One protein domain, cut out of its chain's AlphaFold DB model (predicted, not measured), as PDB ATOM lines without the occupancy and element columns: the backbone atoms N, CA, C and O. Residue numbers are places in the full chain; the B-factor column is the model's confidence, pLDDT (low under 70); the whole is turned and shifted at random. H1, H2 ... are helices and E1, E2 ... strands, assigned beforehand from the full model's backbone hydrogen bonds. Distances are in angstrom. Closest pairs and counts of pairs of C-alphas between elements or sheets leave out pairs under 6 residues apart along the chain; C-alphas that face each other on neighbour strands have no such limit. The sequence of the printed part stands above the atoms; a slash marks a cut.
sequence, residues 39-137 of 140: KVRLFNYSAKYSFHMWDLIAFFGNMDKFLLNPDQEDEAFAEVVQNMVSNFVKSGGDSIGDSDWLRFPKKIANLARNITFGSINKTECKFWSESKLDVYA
ATOM      1  N   LYS A  39      20.175 -44.415  19.128       88.06
ATOM      2  CA  LYS A  39      19.360 -43.216  18.902       88.06
ATOM      3  C   LYS A  39      18.797 -42.719  20.235       88.06
ATOM      4  O   LYS A  39      17.985 -43.409  20.852       88.06
ATOM      5  N   VAL A  40      19.211 -41.522  20.640       88.75
ATOM      6  CA  VAL A  40      18.752 -40.840  21.855       88.75
ATOM      7  C   VAL A  40      17.561 -39.955  21.499       88.75
ATOM      8  O   VAL A  40      17.694 -38.977  20.760       88.75
ATOM      9  N   ARG A  41      16.378 -40.302  22.013       87.62
ATOM     10  CA  ARG A  41      15.097 -39.647  21.697       87.62
ATOM     11  C   ARG A  41      15.086 -38.173  22.103       87.62
ATOM     12  O   ARG A  41      14.648 -37.344  21.316       87.62
ATOM     13  N   LEU A  42      15.613 -37.852  23.289       79.94
ATOM     14  CA  LEU A  42      15.559 -36.503  23.873       79.94
ATOM     15  C   LEU A  42      16.276 -35.441  23.034       79.94
ATOM     16  O   LEU A  42      15.853 -34.293  22.997       79.94
ATOM     17  N   PHE A  43      17.353 -35.828  22.355       79.38
ATOM     18  CA  PHE A  43      18.229 -34.896  21.648       79.38
ATOM     19  C   PHE A  43      18.306 -35.165  20.140       79.38
ATOM     20  O   PHE A  43      19.081 -34.522  19.440       79.38
ATOM     21  N   ASN A  44      17.524 -36.130  19.641       85.56
ATOM     22  CA  ASN A  44      17.452 -36.515  18.232       85.56
ATOM     23  C   ASN A  44      18.829 -36.737  17.561       85.56
ATOM     24  O   ASN A  44      19.038 -36.356  16.410       85.56
ATOM     25  N   TYR A  45      19.770 -37.371  18.268       87.94
ATOM     26  CA  TYR A  45      21.063 -37.789  17.713       87.94
ATOM     27  C   TYR A  45      21.399 -39.232  18.095       87.94
ATOM     28  O   TYR A  45      20.753 -39.838  18.955       87.94
ATOM     29  N   SER A  46      22.415 -39.793  17.438       90.38
ATOM     30  CA  SER A  46      22.923 -41.131  17.738       90.38
ATOM     31  C   SER A  46      24.195 -41.056  18.580       90.38
ATOM     32  O   SER A  46      25.213 -40.537  18.122       90.38
ATOM     33  N   ALA A  47      24.152 -41.590  19.797       87.38
ATOM     34  CA  ALA A  47      25.280 -41.635  20.716       87.38
ATOM     35  C   ALA A  47      26.031 -42.966  20.577       87.38
ATOM     36  O   ALA A  47      25.434 -44.036  20.668       87.38
ATOM     37  N   LYS A  48      27.348 -42.917  20.359       85.44
ATOM     38  CA  LYS A  48      28.211 -44.115  20.398       85.44
ATOM     39  C   LYS A  48      28.785 -44.389  21.794       85.44
ATOM     40  O   LYS A  48      29.111 -45.529  22.114       85.44
ATOM     41  N   TYR A  49      28.932 -43.330  22.581       85.31
ATOM     42  CA  TYR A  49      29.476 -43.327  23.934       85.31
ATOM     43  C   TYR A  49      28.437 -42.747  24.896       85.31
ATOM     44  O   TYR A  49      27.412 -42.224  24.447       85.31
ATOM     45  N   SER A  50      28.724 -42.800  26.198       85.75
ATOM     46  CA  SER A  50      27.947 -42.091  27.216       85.75
ATOM     47  C   SER A  50      27.777 -40.619  26.849       85.75
ATOM     48  O   SER A  50      28.660 -40.000  26.247       85.75
ATOM     49  N   PHE A  51      26.635 -40.056  27.221       87.69
ATOM     50  CA  PHE A  51      26.255 -38.699  26.863       87.69
ATOM     51  C   PHE A  51      25.672 -37.933  28.050       87.69
ATOM     52  O   PHE A  51      25.468 -38.482  29.129       87.69
ATOM     53  N   HIS A  52      25.425 -36.636  27.858       84.94
ATOM     54  CA  HIS A  52      24.889 -35.772  28.905       84.94
ATOM     55  C   HIS A  52      23.559 -36.314  29.463       84.94
ATOM     56  O   HIS A  52      22.662 -36.644  28.690       84.94
ATOM     57  N   MET A  53      23.441 -36.369  30.797       88.25
ATOM     58  CA  MET A  53      22.310 -36.939  31.557       88.25
ATOM     59  C   MET A  53      22.166 -38.466  31.505       88.25
ATOM     60  O   MET A  53      21.158 -38.993  31.980       88.25
ATOM     61  N   TRP A  54      23.128 -39.193  30.933       89.62
ATOM     62  CA  TRP A  54      23.038 -40.651  30.843       89.62
ATOM     63  C   TRP A  54      22.915 -41.332  32.219       89.62
ATOM     64  O   TRP A  54      22.084 -42.215  32.410       89.62
ATOM     65  N   ASP A  55      23.672 -40.850  33.198       90.75
ATOM     66  CA  ASP A  55      23.614 -41.234  34.611       90.75
ATOM     67  C   ASP A  55      22.241 -40.978  35.257       90.75
ATOM     68  O   ASP A  55      21.717 -41.831  35.971       90.75
ATOM     69  N   LEU A  56      21.619 -39.833  34.966       91.94
ATOM     70  CA  LEU A  56      20.280 -39.490  35.450       91.94
ATOM     71  C   LEU A  56      19.221 -40.457  34.897       91.94
ATOM     72  O   LEU A  56      18.357 -40.935  35.633       91.94
ATOM     73  N   ILE A  57      19.287 -40.742  33.595       92.44
ATOM     74  CA  ILE A  57      18.365 -41.655  32.908       92.44
ATOM     75  C   ILE A  57      18.470 -43.063  33.506       92.44
ATOM     76  O   ILE A  57      17.446 -43.689  33.791       92.44
ATOM     77  N   ALA A  58      19.702 -43.523  33.724       93.31
ATOM     78  CA  ALA A  58      20.013 -44.806  34.335       93.31
ATOM     79  C   ALA A  58      19.494 -44.893  35.782       93.31
ATOM     80  O   ALA A  58      18.812 -45.853  36.148       93.31
ATOM     81  N   PHE A  59      19.720 -43.850  36.586       94.88
ATOM     82  CA  PHE A  59      19.266 -43.798  37.976       94.88
ATOM     83  C   PHE A  59      17.741 -43.911  38.118       94.88
ATOM     84  O   PHE A  59      17.259 -44.679  38.944       94.88
ATOM     85  N   PHE A  60      16.966 -43.188  37.303       93.75
ATOM     86  CA  PHE A  60      15.500 -43.203  37.401       93.75
ATOM     87  C   PHE A  60      14.823 -44.368  36.662       93.75
ATOM     88  O   PHE A  60      13.594 -44.436  36.658       93.75
ATOM     89  N   GLY A  61      15.580 -45.254  36.005       86.00
ATOM     90  CA  GLY A  61      15.037 -46.462  35.371       86.00
ATOM     91  C   GLY A  61      14.092 -46.205  34.191       86.00
ATOM     92  O   GLY A  61      13.228 -47.024  33.913       86.00
ATOM     93  N   ASN A  62      14.227 -45.071  33.496       86.38
ATOM     94  CA  ASN A  62      13.329 -44.666  32.402       86.38
ATOM     95  C   ASN A  62      13.978 -44.815  31.011       86.38
ATOM     96  O   ASN A  62      13.697 -44.030  30.106       86.38
ATOM     97  N   MET A  63      14.910 -45.757  30.837       89.44
ATOM     98  CA  MET A  63      15.746 -45.851  29.630       89.44
ATOM     99  C   MET A  63      14.948 -46.017  28.334       89.44
ATOM    100  O   MET A  63      15.304 -45.410  27.329       89.44
ATOM    101  N   ASP A  64      13.842 -46.752  28.358       89.75
ATOM    102  CA  ASP A  64      12.905 -46.946  27.245       89.75
ATOM    103  C   ASP A  64      12.302 -45.629  26.711       89.75
ATOM    104  O   ASP A  64      12.020 -45.489  25.517       89.75
ATOM    105  N   LYS A  65      12.169 -44.615  27.576       89.31
ATOM    106  CA  LYS A  65      11.688 -43.275  27.202       89.31
ATOM    107  C   LYS A  65      12.750 -42.430  26.507       89.31
ATOM    108  O   LYS A  65      12.407 -41.487  25.793       89.31
ATOM    109  N   PHE A  66      14.029 -42.754  26.692       89.94
ATOM    110  CA  PHE A  66      15.156 -41.962  26.188       89.94
ATOM    111  C   PHE A  66      15.948 -42.662  25.085       89.94
ATOM    112  O   PHE A  66      16.509 -41.986  24.222       89.94
ATOM    113  N   LEU A  67      15.958 -43.990  25.060       89.00
ATOM    114  CA  LEU A  67      16.584 -44.818  24.040       89.00
ATOM    115  C   LEU A  67      15.511 -45.484  23.183       89.00
ATOM    116  O   LEU A  67      14.413 -45.792  23.638       89.00
ATOM    117  N   LEU A  68      15.802 -45.670  21.895       88.19
ATOM    118  CA  LEU A  68      14.867 -46.366  21.009       88.19
ATOM    119  C   LEU A  68      14.729 -47.843  21.402       88.19
ATOM    120  O   LEU A  68      13.607 -48.311  21.538       88.19
ATOM    121  N   ASN A  69      15.868 -48.513  21.599       88.44
ATOM    122  CA  ASN A  69      15.989 -49.922  21.966       88.44
ATOM    123  C   ASN A  69      17.163 -50.054  22.956       88.44
ATOM    124  O   ASN A  69      18.303 -50.164  22.490       88.44
ATOM    125  N   PRO A  70      16.937 -49.936  24.278       89.81
ATOM    126  CA  PRO A  70      17.980 -50.239  25.252       89.81
ATOM    127  C   PRO A  70      18.380 -51.720  25.159       89.81
ATOM    128  O   PRO A  70      17.551 -52.563  24.816       89.81
ATOM    129  N   ASP A  71      19.652 -52.028  25.405       90.44
ATOM    130  CA  ASP A  71      20.162 -53.404  25.449       90.44
ATOM    131  C   ASP A  71      20.597 -53.809  26.864       90.44
ATOM    132  O   ASP A  71      20.546 -53.020  27.807       90.44
ATOM    133  N   GLN A  72      21.042 -55.058  27.009       91.19
ATOM    134  CA  GLN A  72      21.439 -55.623  28.298       91.19
ATOM    135  C   GLN A  72      22.583 -54.847  28.978       91.19
ATOM    136  O   GLN A  72      22.677 -54.838  30.202       91.19
ATOM    137  N   GLU A  73      23.454 -54.187  28.211       89.69
ATOM    138  CA  GLU A  73      24.543 -53.380  28.770       89.69
ATOM    139  C   GLU A  73      24.024 -52.046  29.331       89.69
ATOM    140  O   GLU A  73      24.525 -51.578  30.355       89.69
ATOM    141  N   ASP A  74      22.990 -51.458  28.716       90.81
ATOM    142  CA  ASP A  74      22.295 -50.294  29.284       90.81
ATOM    143  C   ASP A  74      21.597 -50.662  30.600       90.81
ATOM    144  O   ASP A  74      21.705 -49.936  31.591       90.81
ATOM    145  N   GLU A  75      20.909 -51.807  30.618       92.38
ATOM    146  CA  GLU A  75      20.223 -52.327  31.805       92.38
ATOM    147  C   GLU A  75      21.197 -52.594  32.953       92.38
ATOM    148  O   GLU A  75      20.970 -52.129  34.072       92.38
ATOM    149  N   ALA A  76      22.329 -53.242  32.664       93.25
ATOM    150  CA  ALA A  76      23.374 -53.484  33.651       93.25
ATOM    151  C   ALA A  76      23.976 -52.177  34.194       93.25
ATOM    152  O   ALA A  76      24.216 -52.053  35.394       93.25
ATOM    153  N   PHE A  77      24.189 -51.171  33.338       93.12
ATOM    154  CA  PHE A  77      24.656 -49.859  33.790       93.12
ATOM    155  C   PHE A  77      23.651 -49.188  34.739       93.12
ATOM    156  O   PHE A  77      24.047 -48.638  35.768       93.12
ATOM    157  N   ALA A  78      22.352 -49.248  34.434       94.38
ATOM    158  CA  ALA A  78      21.325 -48.705  35.318       94.38
ATOM    159  C   ALA A  78      21.269 -49.414  36.667       94.38
ATOM    160  O   ALA A  78      21.198 -48.738  37.695       94.38
ATOM    161  N   GLU A  79      21.375 -50.741  36.680       95.38
ATOM    162  CA  GLU A  79      21.455 -51.517  37.915       95.38
ATOM    163  C   GLU A  79      22.662 -51.092  38.767       95.38
ATOM    164  O   GLU A  79      22.515 -50.834  39.963       95.38
ATOM    165  N   VAL A  80      23.841 -50.927  38.154       95.19
ATOM    166  CA  VAL A  80      25.046 -50.438  38.844       95.19
ATOM    167  C   VAL A  80      24.809 -49.072  39.485       95.19
ATOM    168  O   VAL A  80      25.104 -48.887  40.666       95.19
ATOM    169  N   VAL A  81      24.258 -48.115  38.732       95.56
ATOM    170  CA  VAL A  81      24.000 -46.756  39.234       95.56
ATOM    171  C   VAL A  81      22.993 -46.784  40.387       95.56
ATOM    172  O   VAL A  81      23.226 -46.163  41.426       95.56
ATOM    173  N   GLN A  82      21.895 -47.523  40.238       96.25
ATOM    174  CA  GLN A  82      20.846 -47.619  41.253       96.25
ATOM    175  C   GLN A  82      21.349 -48.291  42.534       96.25
ATOM    176  O   GLN A  82      21.124 -47.766  43.628       96.25
ATOM    177  N   ASN A  83      22.082 -49.400  42.415       95.44
ATOM    178  CA  ASN A  83      22.659 -50.106  43.558       95.44
ATOM    179  C   ASN A  83      23.691 -49.242  44.285       95.44
ATOM    180  O   ASN A  83      23.643 -49.137  45.512       95.44
ATOM    181  N   MET A  84      24.569 -48.563  43.542       94.81
ATOM    182  CA  MET A  84      25.561 -47.652  44.112       94.81
ATOM    183  C   MET A  84      24.893 -46.542  44.933       94.81
ATOM    184  O   MET A  84      25.263 -46.328  46.088       94.81
ATOM    185  N   VAL A  85      23.887 -45.862  44.373       94.81
ATOM    186  CA  VAL A  85      23.176 -44.781  45.075       94.81
ATOM    187  C   VAL A  85      22.377 -45.322  46.263       94.81
ATOM    188  O   VAL A  85      22.397 -44.724  47.337       94.81
ATOM    189  N   SER A  86      21.715 -46.472  46.116       95.88
ATOM    190  CA  SER A  86      20.973 -47.122  47.204       95.88
ATOM    191  C   SER A  86      21.885 -47.445  48.388       95.88
ATOM    192  O   SER A  86      21.559 -47.116  49.529       95.88
ATOM    193  N   ASN A  87      23.058 -48.025  48.126       95.62
ATOM    194  CA  ASN A  87      24.040 -48.347  49.158       95.62
ATOM    195  C   ASN A  87      24.630 -47.088  49.801       95.62
ATOM    196  O   ASN A  87      24.754 -47.039  51.025       95.62
ATOM    197  N   PHE A  88      24.919 -46.055  49.003       95.12
ATOM    198  CA  PHE A  88      25.371 -44.757  49.504       95.12
ATOM    199  C   PHE A  88      24.373 -44.146  50.488       95.12
ATOM    200  O   PHE A  88      24.744 -43.745  51.586       95.12
ATOM    201  N   VAL A  89      23.088 -44.123  50.133       96.44
ATOM    202  CA  VAL A  89      22.041 -43.578  51.006       96.44
ATOM    203  C   VAL A  89      21.861 -44.438  52.259       96.44
ATOM    204  O   VAL A  89      21.822 -43.902  53.364       96.44
ATOM    205  N   LYS A  90      21.802 -45.770  52.115       96.38
ATOM    206  CA  LYS A  90      21.648 -46.705  53.247       96.38
ATOM    207  C   LYS A  90      22.801 -46.633  54.247       96.38
ATOM    208  O   LYS A  90      22.582 -46.868  55.429       96.38
ATOM    209  N   SER A  91      24.009 -46.320  53.785       94.81
ATOM    210  CA  SER A  91      25.194 -46.183  54.635       94.81
ATOM    211  C   SER A  91      25.357 -44.794  55.255       94.81
ATOM    212  O   SER A  91      26.336 -44.568  55.958       94.81
ATOM    213  N   GLY A  92      24.453 -43.843  54.990       93.50
ATOM    214  CA  GLY A  92      24.625 -42.457  55.434       93.50
ATOM    215  C   GLY A  92      25.729 -41.699  54.685       93.50
ATOM    216  O   GLY A  92      26.215 -40.682  55.172       93.50
ATOM    217  N   GLY A  93      26.119 -42.173  53.500       90.12
ATOM    218  CA  GLY A  93      27.131 -41.554  52.645       90.12
ATOM    219  C   GLY A  93      28.560 -42.071  52.847       90.12
ATOM    220  O   GLY A  93      29.509 -41.475  52.333       90.12
ATOM    221  N   ASP A  94      28.729 -43.171  53.584       89.19
ATOM    222  CA  ASP A  94      30.041 -43.715  53.954       89.19
ATOM    223  C   ASP A  94      30.497 -44.910  53.118       89.19
ATOM    224  O   ASP A  94      31.668 -45.285  53.168       89.19
ATOM    225  N   SER A  95      29.604 -45.532  52.353       91.44
ATOM    226  CA  SER A  95      29.944 -46.694  51.535       91.44
ATOM    227  C   SER A  95      28.973 -46.884  50.381       91.44
ATOM    228  O   SER A  95      27.778 -46.634  50.507       91.44
ATOM    229  N   ILE A  96      29.475 -47.417  49.270       93.19
ATOM    230  CA  ILE A  96      28.656 -47.896  48.148       93.19
ATOM    231  C   ILE A  96      28.538 -49.430  48.112       93.19
ATOM    232  O   ILE A  96      28.049 -49.988  47.132       93.19
ATOM    233  N   GLY A  97      28.967 -50.116  49.177       90.81
ATOM    234  CA  GLY A  97      29.018 -51.580  49.244       90.81
ATOM    235  C   GLY A  97      30.301 -52.191  48.675       90.81
ATOM    236  O   GLY A  97      30.388 -53.407  48.553       90.81
ATOM    237  N   ASP A  98      31.297 -51.363  48.356       92.06
ATOM    238  CA  ASP A  98      32.607 -51.786  47.867       92.06
ATOM    239  C   ASP A  98      33.708 -51.208  48.771       92.06
ATOM    240  O   ASP A  98      33.738 -50.002  49.029       92.06
ATOM    241  N   SER A  99      34.602 -52.065  49.271       92.19
ATOM    242  CA  SER A  99      35.710 -51.671  50.151       92.19
ATOM    243  C   SER A  99      36.785 -50.843  49.446       92.19
ATOM    244  O   SER A  99      37.543 -50.135  50.104       92.19
ATOM    245  N   ASP A 100      36.869 -50.934  48.119       92.50
ATOM    246  CA  ASP A 100      37.805 -50.153  47.324       92.50
ATOM    247  C   ASP A 100      37.332 -48.722  47.074       92.50
ATOM    248  O   ASP A 100      38.144 -47.895  46.636       92.50
ATOM    249  N   TRP A 101      36.067 -48.406  47.361       92.19
ATOM    250  CA  TRP A 101      35.567 -47.042  47.293       92.19
ATOM    251  C   TRP A 101      36.169 -46.202  48.418       92.19
ATOM    252  O   TRP A 101      36.011 -46.484  49.603       92.19
ATOM    253  N   LEU A 102      36.848 -45.124  48.036       90.75
ATOM    254  CA  LEU A 102      37.386 -44.136  48.958       90.75
ATOM    255  C   LEU A 102      36.848 -42.767  48.565       90.75
ATOM    256  O   LEU A 102      36.775 -42.451  47.377       90.75
ATOM    257  N   ARG A 103      36.541 -41.933  49.564       87.88
ATOM    258  CA  ARG A 103      36.100 -40.555  49.334       87.88
ATOM    259  C   ARG A 103      37.081 -39.810  48.422       87.88
ATOM    260  O   ARG A 103      38.306 -39.913  48.579       87.88
ATOM    261  N   PHE A 104      36.532 -39.033  47.493       85.56
ATOM    262  CA  PHE A 104      37.302 -38.099  46.680       85.56
ATOM    263  C   PHE A 104      38.159 -37.189  47.592       85.56
ATOM    264  O   PHE A 104      37.692 -36.808  48.668       85.56
ATOM    265  N   PRO A 105      39.417 -36.854  47.234       87.75
ATOM    266  CA  PRO A 105      40.113 -37.123  45.969       87.75
ATOM    267  C   PRO A 105      40.889 -38.451  45.904       87.75
ATOM    268  O   PRO A 105      41.690 -38.643  44.990       87.75
ATOM    269  N   LYS A 106      40.717 -39.374  46.864       89.19
ATOM    270  CA  LYS A 106      41.586 -40.563  46.970       89.19
ATOM    271  C   LYS A 106      41.426 -41.536  45.802       89.19
ATOM    272  O   LYS A 106      42.428 -42.039  45.298       89.19
ATOM    273  N   LYS A 107      40.187 -41.798  45.378       89.44
ATOM    274  CA  LYS A 107      39.876 -42.587  44.181       89.44
ATOM    275  C   LYS A 107      38.751 -41.931  43.384       89.44
ATOM    276  O   LYS A 107      37.919 -41.218  43.938       89.44
ATOM    277  N   ILE A 108      38.741 -42.199  42.082       90.00
ATOM    278  CA  ILE A 108      37.621 -41.938  41.176       90.00
ATOM    279  C   ILE A 108      36.975 -43.283  40.845       90.00
ATOM    280  O   ILE A 108      37.680 -44.233  40.504       90.00
ATOM    281  N   ALA A 109      35.648 -43.352  40.922       91.19
ATOM    282  CA  ALA A 109      34.882 -44.486  40.420       91.19
ATOM    283  C   ALA A 109      34.557 -44.282  38.931       91.19
ATOM    284  O   ALA A 109      33.988 -43.261  38.552       91.19
ATOM    285  N   ASN A 110      34.898 -45.258  38.093       90.94
ATOM    286  CA  ASN A 110      34.462 -45.332  36.704       90.94
ATOM    287  C   ASN A 110      33.289 -46.308  36.621       90.94
ATOM    288  O   ASN A 110      33.446 -47.493  36.926       90.94
ATOM    289  N   LEU A 111      32.132 -45.798  36.207       91.44
ATOM    290  CA  LEU A 111      30.896 -46.565  36.097       91.44
ATOM    291  C   LEU A 111      30.705 -47.050  34.657       91.44
ATOM    292  O   LEU A 111      30.692 -46.256  33.717       91.44
ATOM    293  N   ALA A 112      30.545 -48.358  34.501       89.38
ATOM    294  CA  ALA A 112      30.145 -49.029  33.268       89.38
ATOM    295  C   ALA A 112      29.247 -50.219  33.660       89.38
ATOM    296  O   ALA A 112      28.506 -50.119  34.634       89.38
ATOM    297  N   ARG A 113      29.359 -51.364  32.976       87.88
ATOM    298  CA  ARG A 113      28.750 -52.626  33.431       87.88
ATOM    299  C   ARG A 113      29.198 -53.035  34.839       87.88
ATOM    300  O   ARG A 113      28.440 -53.658  35.565       87.88
ATOM    301  N   ASN A 114      30.430 -52.681  35.203       88.56
ATOM    302  CA  ASN A 114      30.998 -52.867  36.534       88.56
ATOM    303  C   ASN A 114      31.580 -51.537  37.023       88.56
ATOM    304  O   ASN A 114      31.938 -50.672  36.214       88.56
ATOM    305  N   ILE A 115      31.737 -51.403  38.338       92.00
ATOM    306  CA  ILE A 115      32.472 -50.291  38.940       92.00
ATOM    307  C   ILE A 115      33.957 -50.646  38.952       92.00
ATOM    308  O   ILE A 115      34.348 -51.740  39.349       92.00
ATOM    309  N   THR A 116      34.796 -49.717  38.509       93.50
ATOM    310  CA  THR A 116      36.250 -49.814  38.685       93.50
ATOM    311  C   THR A 116      36.767 -48.550  39.344       93.50
ATOM    312  O   THR A 116      36.203 -47.475  39.149       93.50
ATOM    313  N   PHE A 117      37.850 -48.654  40.110       92.38
ATOM    314  CA  PHE A 117      38.413 -47.509  40.820       92.38
ATOM    315  C   PHE A 117      39.793 -47.153  40.285       92.38
ATOM    316  O   PHE A 117      40.667 -48.008  40.158       92.38
ATOM    317  N   GLY A 118      39.987 -45.873  39.988       90.00
ATOM    318  CA  GLY A 118      41.238 -45.325  39.481       90.00
ATOM    319  C   GLY A 118      41.727 -44.130  40.289       90.00
ATOM    320  O   GLY A 118      41.055 -43.636  41.196       90.00
ATOM    321  N   SER A 119      42.917 -43.652  39.942       88.12
ATOM    322  CA  SER A 119      43.471 -42.398  40.454       88.12
ATOM    323  C   SER A 119      43.074 -41.218  39.571       88.12
ATOM    324  O   SER A 119      42.928 -41.370  38.358       88.12
ATOM    325  N   ILE A 120      43.009 -40.024  40.159       85.50
ATOM    326  CA  ILE A 120      42.846 -38.764  39.423       85.50
ATOM    327  C   ILE A 120      43.944 -38.616  38.357       85.50
ATOM    328  O   ILE A 120      45.135 -38.771  38.648       85.50
ATOM    329  N   ASN A 121      43.552 -38.270  37.129       86.81
ATOM    330  CA  ASN A 121      44.493 -37.983  36.053       86.81
ATOM    331  C   ASN A 121      45.094 -36.578  36.224       86.81
ATOM    332  O   ASN A 121      44.494 -35.568  35.861       86.81
ATOM    333  N   LYS A 122      46.322 -36.518  36.751       88.19
ATOM    334  CA  LYS A 122      47.037 -35.254  36.994       88.19
ATOM    335  C   LYS A 122      47.217 -34.408  35.730       88.19
ATOM    336  O   LYS A 122      47.216 -33.185  35.823       88.19
ATOM    337  N   THR A 123      47.363 -35.039  34.565       91.12
ATOM    338  CA  THR A 123      47.530 -34.332  33.288       91.12
ATOM    339  C   THR A 123      46.248 -33.613  32.886       91.12
ATOM    340  O   THR A 123      46.302 -32.462  32.462       91.12
ATOM    341  N   GLU A 124      45.093 -34.256  33.067       86.31
ATOM    342  CA  GLU A 124      43.792 -33.629  32.816       86.31
ATOM    343  C   GLU A 124      43.548 -32.485  33.800       86.31
ATOM    344  O   GLU A 124      43.261 -31.374  33.370       86.31
ATOM    345  N   CYS A 125      43.772 -32.694  35.102       86.50
ATOM    346  CA  CYS A 125      43.632 -31.619  36.088       86.50
ATOM    347  C   CYS A 125      44.517 -30.408  35.765       86.50
ATOM    348  O   CYS A 125      44.063 -29.270  35.867       86.50
ATOM    349  N   LYS A 126      45.764 -30.651  35.338       90.88
ATOM    350  CA  LYS A 126      46.683 -29.590  34.921       90.88
ATOM    351  C   LYS A 126      46.132 -28.819  33.722       90.88
ATOM    352  O   LYS A 126      46.061 -27.598  33.784       90.88
ATOM    353  N   PHE A 127      45.686 -29.519  32.678       91.75
ATOM    354  CA  PHE A 127      45.088 -28.890  31.499       91.75
ATOM    355  C   PHE A 127      43.883 -28.011  31.859       91.75
ATOM    356  O   PHE A 127      43.790 -26.873  31.398       91.75
ATOM    357  N   TRP A 128      42.980 -28.524  32.699       90.88
ATOM    358  CA  TRP A 128      41.793 -27.791  33.134       90.88
ATOM    359  C   TRP A 128      42.155 -26.531  33.921       90.88
ATOM    360  O   TRP A 128      41.614 -25.464  33.641       90.88
ATOM    361  N   SER A 129      43.100 -26.642  34.858       88.44
ATOM    362  CA  SER A 129      43.558 -25.516  35.674       88.44
ATOM    363  C   SER A 129      44.277 -24.449  34.839       88.44
ATOM    364  O   SER A 129      43.936 -23.273  34.926       88.44
ATOM    365  N   GLU A 130      45.218 -24.841  33.974       95.12
ATOM    366  CA  GLU A 130      45.967 -23.903  33.122       95.12
ATOM    367  C   GLU A 130      45.066 -23.196  32.101       95.12
ATOM    368  O   GLU A 130      45.281 -22.026  31.781       95.12
ATOM    369  N   SER A 131      44.021 -23.879  31.631       94.38
ATOM    370  CA  SER A 131      43.043 -23.318  30.692       94.38
ATOM    371  C   SER A 131      41.928 -22.520  31.375       94.38
ATOM    372  O   SER A 131      41.028 -22.041  30.684       94.38
ATOM    373  N   LYS A 132      41.956 -22.381  32.711       90.81
ATOM    374  CA  LYS A 132      40.895 -21.747  33.517       90.81
ATOM    375  C   LYS A 132      39.505 -22.349  33.248       90.81
ATOM    376  O   LYS A 132      38.497 -21.646  33.238       90.81
ATOM    377  N   LEU A 133      39.461 -23.654  32.957       87.81
ATOM    378  CA  LEU A 133      38.229 -24.416  32.711       87.81
ATOM    379  C   LEU A 133      37.647 -25.007  33.997       87.81
ATOM    380  O   LEU A 133      36.542 -25.541  33.988       87.81
ATOM    381  N   ASP A 134      38.369 -24.892  35.107       82.06
ATOM    382  CA  ASP A 134      37.921 -25.249  36.450       82.06
ATOM    383  C   ASP A 134      36.623 -24.533  36.852       82.06
ATOM    384  O   ASP A 134      35.813 -25.110  37.569       82.06
ATOM    385  N   VAL A 135      36.345 -23.346  36.299       84.06
ATOM    386  CA  VAL A 135      35.056 -22.642  36.475       84.06
ATOM    387  C   VAL A 135      33.846 -23.408  35.923       84.06
ATOM    388  O   VAL A 135      32.713 -23.127  36.310       84.06
ATOM    389  N   TYR A 136      34.075 -24.364  35.018       78.19
ATOM    390  CA  TYR A 136      33.059 -25.268  34.474       78.19
ATOM    391  C   TYR A 136      33.102 -26.657  35.115       78.19
ATOM    392  O   TYR A 136      32.235 -27.485  34.834       78.19
ATOM    393  N   ALA A 137      34.109 -26.936  35.948       71.44
ATOM    394  CA  ALA A 137      34.192 -28.194  36.662       71.44
ATOM    395  C   ALA A 137      33.184 -28.186  37.814       71.44
ATOM    396  O   ALA A 137      33.069 -27.221  38.569       71.44
TER     397      ALA A 137
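What this domain is: This is residues 39 to 137 of the 140 residues of an uncharacterized protein of Araneus ventricosus (UniProt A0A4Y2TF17). A loose, flat U opens between E1 at one tip and H4 at the other. Long H3 runs along its bottom, with short H1 packed steeply on H3 and the turn end of the hairpin E2 E3 pointing at H3, near its residues 77 to 84. The printed part has 99 residues, with named elements in the order E1 H1 H2 H3 E2 E3 H4; the class is mixed, and under half of the residues are in named elements. The antiparallel sheet has the order E2 - E3. The radius of gyration of the C-alphas is 15.8 A, loose, and the spans are 38 by 36 by 19 A.

Where its parts are: Find C-alpha 45 at (21.063, -37.789, 17.713), where E1, residues 45 to 47, begins and runs 6.4 A. H1 is residues 54 to 59, 8.7 A, and H2 residues 63 to 66, 5.2 A. From C-alpha 72 at (21.439, -55.623, 28.298), H3 runs 26.5 A to residue 90. E2 is residues 108 to 111, 9.6 A, E3 residues 115 to 118, 10.1 A. H4, residues 122 to 130, covers 12.0 A and ends at (45.967, -23.903, 33.122).

How they stand to each other: E1 pairs with no named strand, but residues 39 to 40 pair antiparallel with its residues 45 to 46. H1 touches residues 74 to 82 of H3, closest at C-alphas 58 and 78, 4.2 A, at a steep tilt of 60 degrees, the same way. H2 is close but not clearly touching H1, with C-alphas 57 and 63 at 5.9 A. The closest C-alphas of H3 and E2, Phe 77 and Leu 111, are 7.4 A apart. In the hairpin E2 E3, N 110 and O 116 are within hydrogen-bond range at 2.8 A. H3 and H4 are apart. Every O i to N i+4 pair is within range in H1, H3 and H4; H2 is too short for one.

The domain as a whole: The C-alphas farthest apart, Asn 69 and Glu 130, are 41.2 A apart. The printed part has no cut; the link from H3 to E2, residues 91 to 107, is long. No printed residue is under 70 in pLDDT.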